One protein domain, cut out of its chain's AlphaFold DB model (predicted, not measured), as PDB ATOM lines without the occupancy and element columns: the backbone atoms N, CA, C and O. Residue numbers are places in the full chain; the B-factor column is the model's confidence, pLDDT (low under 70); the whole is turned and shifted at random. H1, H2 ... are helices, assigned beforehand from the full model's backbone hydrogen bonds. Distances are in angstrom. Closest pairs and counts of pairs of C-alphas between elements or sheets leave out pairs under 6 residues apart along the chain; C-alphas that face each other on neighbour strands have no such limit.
ATOM      1  N   SER A   4     150.798 160.933 119.772       86.69
ATOM      2  CA  SER A   4     152.121 161.268 119.248       86.69
ATOM      3  C   SER A   4     152.182 162.719 118.765       86.69
ATOM      4  O   SER A   4     153.034 163.490 119.206       86.69
ATOM      5  N   ALA A   5     151.228 163.120 117.919       85.06
ATOM      6  CA  ALA A   5     151.144 164.483 117.398       85.06
ATOM      7  C   ALA A   5     150.896 165.508 118.519       85.06
ATOM      8  O   ALA A   5     151.440 166.614 118.495       85.06
ATOM      9  N   TRP A   6     150.109 165.140 119.536       87.69
ATOM     10  CA  TRP A   6     149.915 165.976 120.719       87.69
ATOM     11  C   TRP A   6     151.194 166.165 121.519       87.69
ATOM     12  O   TRP A   6     151.536 167.304 121.831       87.69
ATOM     13  N   LEU A   7     151.939 165.091 121.778       89.69
ATOM     14  CA  LEU A   7     153.201 165.176 122.501       89.69
ATOM     15  C   LEU A   7     154.212 166.066 121.763       89.69
ATOM     16  O   LEU A   7     154.848 166.910 122.388       89.69
ATOM     17  N   GLU A   8     154.331 165.929 120.440       89.44
ATOM     18  CA  GLU A   8     155.210 166.788 119.636       89.44
ATOM     19  C   GLU A   8     154.792 168.260 119.677       89.44
ATOM     20  O   GLU A   8     155.644 169.138 119.821       89.44
ATOM     21  N   THR A   9     153.486 168.533 119.626       87.94
ATOM     22  CA  THR A   9     152.956 169.896 119.762       87.94
ATOM     23  C   THR A   9     153.313 170.491 121.126       87.94
ATOM     24  O   THR A   9     153.773 171.628 121.196       87.94
ATOM     25  N   GLN A  10     153.165 169.725 122.211       89.25
ATOM     26  CA  GLN A  10     153.493 170.193 123.561       89.25
ATOM     27  C   GLN A  10     154.990 170.447 123.752       89.25
ATOM     28  O   GLN A  10     155.370 171.489 124.288       89.25
ATOM     29  N   LEU A  11     155.840 169.536 123.268       91.75
ATOM     30  CA  LEU A  11     157.294 169.708 123.303       91.75
ATOM     31  C   LEU A  11     157.716 170.965 122.536       91.75
ATOM     32  O   LEU A  11     158.498 171.760 123.051       91.75
ATOM     33  N   LYS A  12     157.141 171.199 121.349       91.69
ATOM     34  CA  LYS A  12     157.412 172.405 120.556       91.69
ATOM     35  C   LYS A  12     156.945 173.677 121.266       91.69
ATOM     36  O   LYS A  12     157.706 174.635 121.342       91.69
ATOM     37  N   ASN A  13     155.735 173.678 121.828       88.56
ATOM     38  CA  ASN A  13     155.177 174.835 122.538       88.56
ATOM     39  C   ASN A  13     156.003 175.231 123.768       88.56
ATOM     40  O   ASN A  13     156.098 176.409 124.096       88.56
ATOM     41  N   LYS A  14     156.587 174.248 124.460       88.31
ATOM     42  CA  LYS A  14     157.451 174.468 125.627       88.31
ATOM     43  C   LYS A  14     158.925 174.665 125.271       88.31
ATOM     44  O   LYS A  14     159.710 174.959 126.165       88.31
ATOM     45  N   ASN A  15     159.290 174.519 123.995       92.88
ATOM     46  CA  ASN A  15     160.675 174.450 123.533       92.88
ATOM     47  C   ASN A  15     161.502 173.410 124.318       92.88
ATOM     48  O   ASN A  15     162.612 173.683 124.762       92.88
ATOM     49  N   TRP A  16     160.917 172.230 124.544       93.56
ATOM     50  CA  TRP A  16     161.511 171.146 125.325       93.56
ATOM     51  C   TRP A  16     162.025 170.021 124.438       93.56
ATOM     52  O   TRP A  16     161.363 169.571 123.497       93.56
ATOM     53  N   THR A  17     163.188 169.499 124.802       93.50
ATOM     54  CA  THR A  17     163.697 168.224 124.313       93.50
ATOM     55  C   THR A  17     163.042 167.052 125.056       93.50
ATOM     56  O   THR A  17     162.325 167.214 126.047       93.50
ATOM     57  N   ILE A  18     163.291 165.824 124.587       92.25
ATOM     58  CA  ILE A  18     162.870 164.613 125.317       92.25
ATOM     59  C   ILE A  18     163.542 164.550 126.693       92.25
ATOM     60  O   ILE A  18     162.929 164.063 127.640       92.25
ATOM     61  N   ASP A  19     164.768 165.050 126.813       92.19
ATOM     62  CA  ASP A  19     165.515 165.025 128.069       92.19
ATOM     63  C   ASP A  19     164.948 166.017 129.072       92.19
ATOM     64  O   ASP A  19     164.795 165.675 130.243       92.19
ATOM     65  N   ASP A  20     164.519 167.186 128.597       92.81
ATOM     66  CA  ASP A  20     163.803 168.158 129.421       92.81
ATOM     67  C   ASP A  20     162.501 167.559 129.962       92.81
ATOM     68  O   ASP A  20     162.213 167.679 131.150       92.81
ATOM     69  N   LEU A  21     161.753 166.822 129.132       93.00
ATOM     70  CA  LEU A  21     160.545 166.123 129.573       93.00
ATOM     71  C   LEU A  21     160.840 165.027 130.612       93.00
ATOM     72  O   LEU A  21     160.089 164.880 131.578       93.00
ATOM     73  N   VAL A  22     161.911 164.249 130.439       92.75
ATOM     74  CA  VAL A  22     162.322 163.231 131.427       92.75
ATOM     75  C   VAL A  22     162.652 163.893 132.763       92.75
ATOM     76  O   VAL A  22     162.159 163.455 133.806       92.75
ATOM     77  N   ASN A  23     163.442 164.965 132.725       91.94
ATOM     78  CA  ASN A  23     163.876 165.693 133.911       91.94
ATOM     79  C   ASN A  23     162.697 166.368 134.621       91.94
ATOM     80  O   ASN A  23     162.535 166.194 135.828       91.94
ATOM     81  N   GLU A  24     161.824 167.058 133.885       91.75
ATOM     82  CA  GLU A  24     160.627 167.693 134.444       91.75
ATOM     83  C   GLU A  24     159.665 166.652 135.030       91.75
ATOM     84  O   GLU A  24     159.126 166.835 136.124       91.75
ATOM     85  N   SER A  25     159.480 165.518 134.341       92.75
ATOM     86  CA  SER A  25     158.651 164.421 134.842       92.75
ATOM     87  C   SER A  25     159.157 163.894 136.180       92.75
ATOM     88  O   SER A  25     158.346 163.626 137.067       92.75
ATOM     89  N   LYS A  26     160.476 163.723 136.315       92.81
ATOM     90  CA  LYS A  26     161.108 163.262 137.550       92.81
ATOM     91  C   LYS A  26     160.973 164.311 138.654       92.81
ATOM     92  O   LYS A  26     160.512 163.984 139.744       92.81
ATOM     93  N   LEU A  27     161.274 165.574 138.349       91.38
ATOM     94  CA  LEU A  27     161.201 166.687 139.296       91.38
ATOM     95  C   LEU A  27     159.796 166.846 139.900       91.38
ATOM     96  O   LEU A  27     159.659 167.058 141.107       91.38
ATOM     97  N   ARG A  28     158.738 166.749 139.083       88.19
ATOM     98  CA  ARG A  28     157.353 166.858 139.571       88.19
ATOM     99  C   ARG A  28     156.981 165.727 140.520       88.19
ATOM    100  O   ARG A  28     156.438 165.991 141.589       88.19
ATOM    101  N   GLU A  29     157.298 164.489 140.159       89.88
ATOM    102  CA  GLU A  29     156.975 163.325 140.988       89.88
ATOM    103  C   GLU A  29     157.806 163.313 142.282       89.88
ATOM    104  O   GLU A  29     157.277 163.018 143.350       89.88
ATOM    105  N   GLU A  30     159.067 163.752 142.247       92.50
ATOM    106  CA  GLU A  30     159.874 163.944 143.459       92.50
ATOM    107  C   GLU A  30     159.303 165.022 144.393       92.50
ATOM    108  O   GLU A  30     159.317 164.843 145.614       92.50
ATOM    109  N   LYS A  31     158.773 166.128 143.850       90.81
ATOM    110  CA  LYS A  31     158.074 167.158 144.639       90.81
ATOM    111  C   LYS A  31     156.804 166.606 145.291       90.81
ATOM    112  O   LYS A  31     156.584 166.868 146.473       90.81
ATOM    113  N   GLU A  32     156.004 165.826 144.562       90.06
ATOM    114  CA  GLU A  32     154.815 165.150 145.106       90.06
ATOM    115  C   GLU A  32     155.193 164.181 146.235       90.06
ATOM    116  O   GLU A  32     154.629 164.256 147.325       90.06
ATOM    117  N   LEU A  33     156.211 163.341 146.024       92.81
ATOM    118  CA  LEU A  33     156.707 162.395 147.028       92.81
ATOM    119  C   LEU A  33     157.269 163.098 148.275       92.81
ATOM    120  O   LEU A  33     157.089 162.621 149.394       92.81
ATOM    121  N   ASN A  34     157.932 164.246 148.114       92.50
ATOM    122  CA  ASN A  34     158.385 165.061 149.245       92.50
ATOM    123  C   ASN A  34     157.215 165.637 150.044       92.50
ATOM    124  O   ASN A  34     157.253 165.638 151.274       92.50
ATOM    125  N   LYS A  35     156.168 166.103 149.358       93.12
ATOM    126  CA  LYS A  35     154.952 166.585 150.010       93.12
ATOM    127  C   LYS A  35     154.269 165.455 150.786       93.12
ATOM    128  O   LYS A  35     153.963 165.634 151.961       93.12
ATOM    129  N   GLU A  36     154.135 164.280 150.170       92.75
ATOM    130  CA  GLU A  36     153.595 163.069 150.800       92.75
ATOM    131  C   GLU A  36     154.402 162.677 152.049       92.75
ATOM    132  O   GLU A  36     153.819 162.457 153.113       92.75
ATOM    133  N   LYS A  37     155.742 162.675 151.968       94.81
ATOM    134  CA  LYS A  37     156.630 162.443 153.120       94.81
ATOM    135  C   LYS A  37     156.300 163.392 154.275       94.81
ATOM    136  O   LYS A  37     156.093 162.933 155.399       94.81
ATOM    137  N   CYS A  38     156.248 164.698 154.012       94.12
ATOM    138  CA  CYS A  38     155.961 165.702 155.037       94.12
ATOM    139  C   CYS A  38     154.569 165.508 155.654       94.12
ATOM    140  O   CYS A  38     154.424 165.564 156.872       94.12
ATOM    141  N   GLU A  39     153.550 165.233 154.839       94.56
ATOM    142  CA  GLU A  39     152.186 164.987 155.314       94.56
ATOM    143  C   GLU A  39     152.094 163.741 156.204       94.56
ATOM    144  O   GLU A  39     151.440 163.773 157.249       94.56
ATOM    145  N   LEU A  40     152.763 162.650 155.823       93.38
ATOM    146  CA  LEU A  40     152.793 161.416 156.608       93.38
ATOM    147  C   LEU A  40     153.530 161.605 157.939       93.38
ATOM    148  O   LEU A  40     153.028 161.173 158.978       93.38
ATOM    149  N   ILE A  41     154.678 162.289 157.927       92.44
ATOM    150  CA  ILE A  41     155.440 162.595 159.145       92.44
ATOM    151  C   ILE A  41     154.632 163.513 160.069       92.44
ATOM    152  O   ILE A  41     154.531 163.238 161.262       92.44
ATOM    153  N   ASN A  42     153.977 164.547 159.536       92.50
ATOM    154  CA  ASN A  42     153.125 165.438 160.328       92.50
ATOM    155  C   ASN A  42     151.962 164.682 160.981       92.50
ATOM    156  O   ASN A  42     151.703 164.857 162.172       92.50
ATOM    157  N   LYS A  43     151.300 163.782 160.240       92.50
ATOM    158  CA  LYS A  43     150.243 162.919 160.793       92.50
ATOM    159  C   LYS A  43     150.758 162.001 161.899       92.50
ATOM    160  O   LYS A  43     150.023 161.752 162.850       92.50
ATOM    161  N   LEU A  44     151.986 161.491 161.789       91.00
ATOM    162  CA  LEU A  44     152.603 160.688 162.847       91.00
ATOM    163  C   LEU A  44     152.960 161.521 164.077       91.00
ATOM    164  O   LEU A  44     152.689 161.078 165.186       91.00
ATOM    165  N   ASN A  45     153.506 162.722 163.890       87.50
ATOM    166  CA  ASN A  45     153.856 163.624 164.989       87.50
ATOM    167  C   ASN A  45     152.623 164.094 165.779       87.50
ATOM    168  O   ASN A  45     152.723 164.369 166.969       87.50
ATOM    169  N   MET A  46     151.447 164.144 165.144       90.25
ATOM    170  CA  MET A  46     150.174 164.424 165.821       90.25
ATOM    171  C   MET A  46     149.651 163.248 166.663       90.25
ATOM    172  O   MET A  46     148.730 163.421 167.463       90.25
ATOM    173  N   GLN A  47     150.209 162.044 166.506       86.00
ATOM    174  CA  GLN A  47     149.839 160.882 167.314       86.00
ATOM    175  C   GLN A  47     150.691 160.851 168.589       86.00
ATOM    176  O   GLN A  47     151.912 160.964 168.529       86.00
ATOM    177  N   LYS A  48     150.064 160.630 169.753       84.69
ATOM    178  CA  LYS A  48     150.766 160.419 171.036       84.69
ATOM    179  C   LYS A  48     151.449 159.040 171.067       84.69
ATOM    180  O   LYS A  48     150.985 158.126 171.744       84.69
ATOM    181  N   LEU A  49     152.506 158.873 170.276       88.12
ATOM    182  CA  LEU A  49     153.316 157.654 170.190       88.12
ATOM    183  C   LEU A  49     154.545 157.744 171.101       88.12
ATOM    184  O   LEU A  49     155.071 158.828 171.345       88.12
ATOM    185  N   ALA A  50     155.034 156.590 171.558       92.38
ATOM    186  CA  ALA A  50     156.326 156.508 172.230       92.38
ATOM    187  C   ALA A  50     157.464 156.948 171.275       92.38
ATOM    188  O   ALA A  50     157.401 156.604 170.087       92.38
ATOM    189  N   PRO A  51     158.509 157.649 171.764       91.56
ATOM    190  CA  PRO A  51     159.584 158.196 170.924       91.56
ATOM    191  C   PRO A  51     160.259 157.166 170.006       91.56
ATOM    192  O   PRO A  51     160.448 157.430 168.819       91.56
ATOM    193  N   ASP A  52     160.543 155.964 170.513       92.31
ATOM    194  CA  ASP A  52     161.212 154.908 169.739       92.31
ATOM    195  C   ASP A  52     160.334 154.380 168.596       92.31
ATOM    196  O   ASP A  52     160.801 154.141 167.479       92.31
ATOM    197  N   VAL A  53     159.025 154.269 168.845       91.19
ATOM    198  CA  VAL A  53     158.038 153.847 167.842       91.19
ATOM    199  C   VAL A  53     157.857 154.928 166.777       91.19
ATOM    200  O   VAL A  53     157.723 154.610 165.594       91.19
ATOM    201  N   LEU A  54     157.863 156.202 167.177       90.81
ATOM    202  CA  LEU A  54     157.792 157.331 166.255       90.81
ATOM    203  C   LEU A  54     159.020 157.363 165.336       90.81
ATOM    204  O   LEU A  54     158.866 157.428 164.117       90.81
ATOM    205  N   LYS A  55     160.225 157.227 165.904       93.56
ATOM    206  CA  LYS A  55     161.489 157.212 165.155       93.56
ATOM    207  C   LYS A  55     161.538 156.075 164.134       93.56
ATOM    208  O   LYS A  55     161.874 156.310 162.974       93.56
ATOM    209  N   LEU A  56     161.134 154.864 164.531       95.12
ATOM    210  CA  LEU A  56     161.065 153.713 163.625       95.12
ATOM    211  C   LEU A  56     160.085 153.953 162.466       95.12
ATOM    212  O   LEU A  56     160.397 153.672 161.311       95.12
ATOM    213  N   LYS A  57     158.896 154.496 162.753       92.94
ATOM    214  CA  LYS A  57     157.886 154.766 161.719       92.94
ATOM    215  C   LYS A  57     158.310 155.867 160.749       92.94
ATOM    216  O   LYS A  57     158.052 155.728 159.556       92.94
ATOM    217  N   ILE A  58     158.964 156.924 161.235       94.25
ATOM    218  CA  ILE A  58     159.521 157.977 160.376       94.25
ATOM    219  C   ILE A  58     160.581 157.376 159.449       94.25
ATOM    220  O   ILE A  58     160.476 157.546 158.239       94.25
ATOM    221  N   SER A  59     161.522 156.593 159.985       95.00
ATOM    222  CA  SER A  59     162.561 155.937 159.179       95.00
ATOM    223  C   SER A  59     161.974 155.038 158.080       95.00
ATOM    224  O   SER A  59     162.432 155.079 156.940       95.00
ATOM    225  N   ASN A  60     160.896 154.301 158.376       95.00
ATOM    226  CA  ASN A  60     160.205 153.481 157.377       95.00
ATOM    227  C   ASN A  60     159.561 154.316 156.257       95.00
ATOM    228  O   ASN A  60     159.635 153.925 155.094       95.00
ATOM    229  N   ILE A  61     158.949 155.460 156.586       93.88
ATOM    230  CA  ILE A  61     158.403 156.384 155.576       93.88
ATOM    231  C   ILE A  61     159.529 156.938 154.704       93.88
ATOM    232  O   ILE A  61     159.389 157.019 153.488       93.88
ATOM    233  N   GLU A  62     160.655 157.312 155.309       94.44
ATOM    234  CA  GLU A  62     161.803 157.842 154.575       94.44
ATOM    235  C   GLU A  62     162.396 156.818 153.609       94.44
ATOM    236  O   GLU A  62     162.664 157.161 152.457       94.44
ATOM    237  N   ALA A  63     162.532 155.564 154.046       95.31
ATOM    238  CA  ALA A  63     163.009 154.471 153.209       95.31
ATOM    239  C   ALA A  63     162.053 154.174 152.039       95.31
ATOM    240  O   ALA A  63     162.506 154.045 150.898       95.31
ATOM    241  N   ASP A  64     160.739 154.114 152.290       94.94
ATOM    242  CA  ASP A  64     159.736 153.874 151.240       94.94
ATOM    243  C   ASP A  64     159.730 154.995 150.190       94.94
ATOM    244  O   ASP A  64     159.831 154.743 148.985       94.94
ATOM    245  N   ILE A  65     159.705 156.252 150.644       93.44
ATOM    246  CA  ILE A  65     159.743 157.415 149.756       93.44
ATOM    247  C   ILE A  65     161.047 157.451 148.952       93.44
ATOM    248  O   ILE A  65     161.006 157.744 147.757       93.44
ATOM    249  N   SER A  66     162.192 157.118 149.558       93.31
ATOM    250  CA  SER A  66     163.475 157.046 148.845       93.31
ATOM    251  C   SER A  66     163.429 156.030 147.700       93.31
ATOM    252  O   SER A  66     163.765 156.364 146.564       93.31
ATOM    253  N   LYS A  67     162.907 154.826 147.957       93.38
ATOM    254  CA  LYS A  67     162.762 153.777 146.936       93.38
ATOM    255  C   LYS A  67     161.800 154.171 145.810       93.38
ATOM    256  O   LYS A  67     161.999 153.824 144.644       93.38
ATOM    257  N   ARG A  68     160.737 154.912 146.135       91.00
ATOM    258  CA  ARG A  68     159.796 155.446 145.136       91.00
ATOM    259  C   ARG A  68     160.435 156.544 144.281       91.00
ATOM    260  O   ARG A  68     160.189 156.569 143.079       91.00
ATOM    261  N   LYS A  69     161.297 157.393 144.856       89.94
ATOM    262  CA  LYS A  69     162.040 158.431 144.115       89.94
ATOM    263  C   LYS A  69     163.026 157.863 143.098       89.94
ATOM    264  O   LYS A  69     163.156 158.424 142.016       89.94
ATOM    265  N   GLU A  70     163.670 156.737 143.399       87.62
ATOM    266  CA  GLU A  70     164.555 156.047 142.443       87.62
ATOM    267  C   GLU A  70     163.832 155.677 141.138       87.62
ATOM    268  O   GLU A  70     164.442 155.653 140.072       87.62
ATOM    269  N   ASN A  71     162.515 155.455 141.213       85.38
ATOM    270  CA  ASN A  71     161.660 155.085 140.087       85.38
ATOM    271  C   ASN A  71     160.761 156.239 139.601       85.38
ATOM    272  O   ASN A  71     159.807 156.009 138.850       85.38
ATOM    273  N   ALA A  72     161.031 157.472 140.037       86.62
ATOM    274  CA  ALA A  72     160.235 158.636 139.682       86.62
ATOM    275  C   ALA A  72     160.459 159.073 138.224       86.62
ATOM    276  O   ALA A  72     161.554 158.986 137.666       86.62
ATOM    277  N   GLY A  73     159.400 159.608 137.625       88.50
ATOM    278  CA  GLY A  73     159.374 160.168 136.286       88.50
ATOM    279  C   GLY A  73     158.939 159.197 135.186       88.50
ATOM    280  O   GLY A  73     158.408 158.102 135.413       88.50
ATOM    281  N   LEU A  74     159.132 159.649 133.948       91.12
ATOM    282  CA  LEU A  74     158.944 158.890 132.719       91.12
ATOM    283  C   LEU A  74     160.312 158.513 132.151       91.12
ATOM    284  O   LEU A  74     161.163 159.370 131.933       91.12
ATOM    285  N   GLY A  75     160.515 157.231 131.847       90.62
ATOM    286  CA  GLY A  75     161.742 156.785 131.187       90.62
ATOM    287  C   GLY A  75     161.822 157.245 129.725       90.62
ATOM    288  O   GLY A  75     160.813 157.235 129.011       90.62
ATOM    289  N   ARG A  76     163.037 157.541 129.235       90.62
ATOM    290  CA  ARG A  76     163.308 157.868 127.815       90.62
ATOM    291  C   ARG A  76     162.638 156.880 126.858       90.62
ATOM    292  O   ARG A  76     161.934 157.283 125.938       90.62
ATOM    293  N   ALA A  77     162.813 155.578 127.097       88.19
ATOM    294  CA  ALA A  77     162.251 154.522 126.252       88.19
ATOM    295  C   ALA A  77     160.712 154.545 126.196       88.19
ATOM    296  O   ALA A  77     160.118 154.121 125.206       88.19
ATOM    297  N   THR A  78     160.053 155.023 127.251       88.81
ATOM    298  CA  THR A  78     158.598 155.195 127.285       88.81
ATOM    299  C   THR A  78     158.187 156.380 126.417       88.81
ATOM    300  O   THR A  78     157.333 156.220 125.552       88.81
ATOM    301  N   ILE A  79     158.853 157.529 126.553       89.00
ATOM    302  CA  ILE A  79     158.566 158.731 125.750       89.00
ATOM    303  C   ILE A  79     158.818 158.475 124.258       89.00
ATOM    304  O   ILE A  79     157.986 158.819 123.421       89.00
ATOM    305  N   TYR A  80     159.912 157.790 123.909       87.75
ATOM    306  CA  TYR A  80     160.200 157.415 122.521       87.75
ATOM    307  C   TYR A  80     159.143 156.488 121.912       87.75
ATOM    308  O   TYR A  80     158.878 156.578 120.713       87.75
ATOM    309  N   ARG A  81     158.532 155.601 122.707       86.00
ATOM    310  CA  ARG A  81     157.425 154.754 122.238       86.00
ATOM    311  C   ARG A  81     156.176 155.580 121.943       86.00
ATOM    312  O   ARG A  81     155.607 155.411 120.867       86.00
ATOM    313  N   VAL A  82     155.831 156.517 122.831       87.06
ATOM    314  CA  VAL A  82     154.710 157.454 122.632       87.06
ATOM    315  C   VAL A  82     154.925 158.297 121.372       87.06
ATOM    316  O   VAL A  82     154.050 158.337 120.514       87.06
ATOM    317  N   LYS A  83     156.114 158.890 121.209       86.12
ATOM    318  CA  LYS A  83     156.471 159.723 120.046       86.12
ATOM    319  C   LYS A  83     156.493 158.959 118.715       86.12
ATOM    320  O   LYS A  83     156.354 159.549 117.656       86.12
ATOM    321  N   LYS A  84     156.717 157.645 118.729       85.69
ATOM    322  CA  LYS A  84     156.672 156.835 117.500       85.69
ATOM    323  C   LYS A  84     155.266 156.305 117.191       85.69
ATOM    324  O   LYS A  84     155.129 155.570 116.218       85.69
ATOM    325  N   GLY A  85     154.267 156.583 118.038       77.12
ATOM    326  CA  GLY A  85     152.930 155.985 117.940       77.12
ATOM    327  C   GLY A  85     152.942 154.451 118.018       77.12
ATOM    328  O   GLY A  85     152.000 153.790 117.592       77.12
ATOM    329  N   LYS A  86     154.035 153.854 118.517       60.41
ATOM    330  CA  LYS A  86     154.211 152.398 118.540       60.41
ATOM    331  C   LYS A  86     153.576 151.854 119.813       60.41
ATOM    332  O   LYS A  86     154.054 152.164 120.901       60.41
ATOM    333  N   SER A  87     152.583 150.973 119.662       60.53
ATOM    334  CA  SER A  87     151.830 150.291 120.735       60.53
ATOM    335  C   SER A  87     150.933 151.193 121.600       60.53
ATOM    336  O   SER A  87     151.129 152.402 121.707       60.53
ATOM    337  N   LYS A  88     149.907 150.588 122.216       73.94
ATOM    338  CA  LYS A  88     148.942 151.285 123.077       73.94
ATOM    339  C   LYS A  88     149.670 151.861 124.298       73.94
ATOM    340  O   LYS A  88     150.245 151.113 125.085       73.94
ATOM    341  N   THR A  89     149.653 153.182 124.458       80.31
ATOM    342  CA  THR A  89     150.307 153.836 125.602       80.31
ATOM    343  C   THR A  89     149.525 153.542 126.883       80.31
ATOM    344  O   THR A  89     148.294 153.593 126.890       80.31
ATOM    345  N   SER A  90     150.226 153.213 127.973       81.31
ATOM    346  CA  SER A  90     149.571 152.893 129.246       81.31
ATOM    347  C   SER A  90     148.822 154.105 129.819       81.31
ATOM    348  O   SER A  90     149.258 155.250 129.666       81.31
ATOM    349  N   LYS A  91     147.723 153.856 130.546       78.12
ATOM    350  CA  LYS A  91     146.952 154.914 131.228       78.12
ATOM    351  C   LYS A  91     147.819 155.719 132.200       78.12
ATOM    352  O   LYS A  91     147.669 156.931 132.302       78.12
ATOM    353  N   GLN A  92     148.753 155.055 132.879       81.38
ATOM    354  CA  GLN A  92     149.656 155.698 133.829       81.38
ATOM    355  C   GLN A  92     150.640 156.643 133.128       81.38
ATOM    356  O   GLN A  92     150.893 157.737 133.620       81.38
ATOM    357  N   THR A  93     151.153 156.263 131.955       84.75
ATOM    358  CA  THR A  93     152.005 157.134 131.133       84.75
ATOM    359  C   THR A  93     151.250 158.381 130.672       84.75
ATOM    360  O   THR A  93     151.789 159.478 130.773       84.75
ATOM    361  N   ILE A  94     150.003 158.225 130.219       82.38
ATOM    362  CA  ILE A  94     149.151 159.349 129.801       82.38
ATOM    363  C   ILE A  94     148.884 160.291 130.981       82.38
ATOM    364  O   ILE A  94     149.129 161.486 130.866       82.38
ATOM    365  N   ALA A  95     148.499 159.751 132.140       80.75
ATOM    366  CA  ALA A  95     148.259 160.550 133.340       80.75
ATOM    367  C   ALA A  95     149.512 161.318 133.803       80.75
ATOM    368  O   ALA A  95     149.411 162.458 134.253       80.75
ATOM    369  N   LYS A  96     150.709 160.725 133.681       84.31
ATOM    370  CA  LYS A  96     151.971 161.427 133.974       84.31
ATOM    371  C   LYS A  96     152.224 162.572 132.985       84.31
ATOM    372  O   LYS A  96     152.596 163.657 133.415       84.31
ATOM    373  N   LEU A  97     151.986 162.361 131.689       86.44
ATOM    374  CA  LEU A  97     152.116 163.412 130.670       86.44
ATOM    375  C   LEU A  97     151.113 164.558 130.889       86.44
ATOM    376  O   LEU A  97     151.494 165.722 130.789       86.44
ATOM    377  N   GLU A  98     149.872 164.237 131.256       82.12
ATOM    378  CA  GLU A  98     148.824 165.203 131.621       82.12
ATOM    379  C   GLU A  98     149.228 166.069 132.812       82.12
ATOM    380  O   GLU A  98     149.083 167.288 132.776       82.12
ATOM    381  N   ARG A  99     149.807 165.471 133.859       80.69
ATOM    382  CA  ARG A  99     150.303 166.240 135.010       80.69
ATOM    383  C   ARG A  99     151.437 167.193 134.652       80.69
ATOM    384  O   ARG A  99     151.608 168.194 135.342       80.69
ATOM    385  N   ILE A 100     152.240 166.882 133.634       84.50
ATOM    386  CA  ILE A 100     153.384 167.708 133.224       84.50
ATOM    387  C   ILE A 100     152.926 168.876 132.347       84.50
ATOM    388  O   ILE A 100     153.290 170.021 132.616       84.50
ATOM    389  N   PHE A 101     152.129 168.593 131.317       82.50
ATOM    390  CA  PHE A 101     151.766 169.575 130.291       82.50
ATOM    391  C   PHE A 101     150.413 170.263 130.518       82.50
ATOM    392  O   PHE A 101     150.173 171.307 129.916       82.50
ATOM    393  N   GLY A 102     149.557 169.731 131.394       68.19
ATOM    394  CA  GLY A 102     148.167 170.165 131.538       68.19
ATOM    395  C   GLY A 102     147.199 169.345 130.676       68.19
ATOM    396  O   GLY A 102     147.574 168.343 130.067       68.19
ATOM    397  N   GLU A 103     145.930 169.752 130.673       54.97
ATOM    398  CA  GLU A 103     144.788 168.969 130.186       54.97
ATOM    399  C   GLU A 103     144.919 168.407 128.753       54.97
ATOM    400  O   GLU A 103     145.233 169.100 127.783       54.97
ATOM    401  N   LEU A 104     144.592 167.115 128.626       52.94
ATOM    402  CA  LEU A 104     144.586 166.303 127.399       52.94
ATOM    403  C   LEU A 104     143.138 166.008 126.951       52.94
ATOM    404  O   LEU A 104     142.838 164.954 126.385       52.94
ATOM    405  N   GLU A 105     142.210 166.929 127.233       45.34
ATOM    406  CA  GLU A 105     140.755 166.708 127.154       45.34
ATOM    407  C   GLU A 105     140.262 166.234 125.770       45.34
ATOM    408  O   GLU A 105     139.335 165.428 125.669       45.34
ATOM    409  N   LEU A 106     140.922 166.646 124.682       40.59
ATOM    410  CA  LEU A 106     140.524 166.299 123.308       40.59
ATOM    411  C   LEU A 106     140.912 164.876 122.867       40.59
ATOM    412  O   LEU A 106     140.249 164.299 122.003       40.59
ATOM    413  N   LEU A 107     141.957 164.291 123.456       40.09
ATOM    414  CA  LEU A 107     142.468 162.957 123.108       40.09
ATOM    415  C   LEU A 107     141.867 161.865 123.993       40.09
ATOM    416  O   LEU A 107     141.562 160.766 123.519       40.09
ATOM    417  N   GLN A 108     141.611 162.199 125.260       39.00
ATOM    418  CA  GLN A 108     140.841 161.360 126.166       39.00
ATOM    419  C   GLN A 108     139.475 161.019 125.547       39.00
ATOM    420  O   GLN A 108     139.118 159.846 125.483       39.00
ATOM    421  N   ALA A 109     138.758 161.984 124.963       35.00
ATOM    422  CA  ALA A 109     137.467 161.732 124.309       35.00
ATOM    423  C   ALA A 109     137.531 160.726 123.136       35.00
ATOM    424  O   ALA A 109     136.540 160.051 122.850       35.00
ATOM    425  N   THR A 110     138.680 160.594 122.459       34.34
ATOM    426  CA  THR A 110     138.864 159.634 121.355       34.34
ATOM    427  C   THR A 110     139.299 158.251 121.855       34.34
ATOM    428  O   THR A 110     138.796 157.251 121.356       34.34
ATOM    429  N   TYR A 111     140.140 158.171 122.894       33.22
ATOM    430  CA  TYR A 111     140.570 156.902 123.513       33.22
ATOM    431  C   TYR A 111     139.508 156.278 124.446       33.22
ATOM    432  O   TYR A 111     139.423 155.053 124.589       33.22
ATOM    433  N   TYR A 112     138.665 157.106 125.076       34.03
ATOM    434  CA  TYR A 112     137.567 156.661 125.944       34.03
ATOM    435  C   TYR A 112     136.345 156.149 125.172       34.03
ATOM    436  O   TYR A 112     135.522 155.452 125.767       34.03
ATOM    437  N   LYS A 113     136.241 156.407 123.858       36.97
ATOM    438  CA  LYS A 113     135.168 155.843 123.020       36.97
ATOM    439  C   LYS A 113     135.254 154.321 122.856       36.97
ATOM    440  O   LYS A 113     134.218 153.703 122.647       36.97
ATOM    441  N   GLU A 114     136.427 153.703 123.024       31.88
ATOM    442  CA  GLU A 114     136.599 152.259 122.772       31.88
ATOM    443  C   GLU A 114     136.793 151.390 124.026       31.88
ATOM    444  O   GLU A 114     136.643 150.176 123.944       31.88
TER     445      GLU A 114
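Overview. This is residues 4 to 114 of the 500 residues of the protein "HTH cro/C1-type domain-containing protein" of Colwellia sp. RSH04 (UniProt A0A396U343). A long helical hairpin, H2 and H3, has a small head at one end, where the short helices H1, H4 and H5 gather round the first part of H2. H6 follows H5 beyond this head, and its residues 109 to 114 stick out. The 111 printed residues hold six named helices, H1 to H6 in order, and no named strand; the class is all helix. The whole is loose, with a radius of gyration of the C-alphas of 18.3 A, and elongated, spanning 55 by 31 by 24 A.

Arrangement. H2, residues 18 to 45, is the hub, touching three helices. H3, residues 51 to 70, forms a helical hairpin with it, opposite ways at a shallow tilt of 12 degrees; their closest C-alphas, Glu 30 and Lys 69, are 6.0 A apart. H4, residues 76 to 83, touches residues 18 to 22 of H2 at a steep tilt of 63 degrees, closest at the C-alphas of Val 22 and Arg 76, 6.5 A. H5, residues 91 to 101, touches residues 24 to 28 of H2, about perpendicular at 83 degrees, closest at the C-alphas of Ser 25 and Ile 100, 6.4 A. H1, residues 4 to 14, touches H4, closest at the C-alphas of Ser 4 and Lys 83, 4.7 A. H6, residues 105 to 114, touches no helix. Every O i to N i+4 pair is within hydrogen-bond range in H1 to H5; in H6 2 of 6 are, and 2 of 7 O i to N i+3 pairs.

Along the chain. H2 measures 40.7 A and H3 29.0 A. H1 begins at C-alpha 4, (152.121, 161.268, 119.248), and H6 ends at C-alpha 114, (136.599, 152.259, 122.772).

Size, cuts and confidence. The C-alphas farthest apart, of Ala 5 and Ala 50, are 55.7 A apart. The printed part has no cut and no long link. Model pLDDT is under 70 at residues 86 to 87 and 102 to 114.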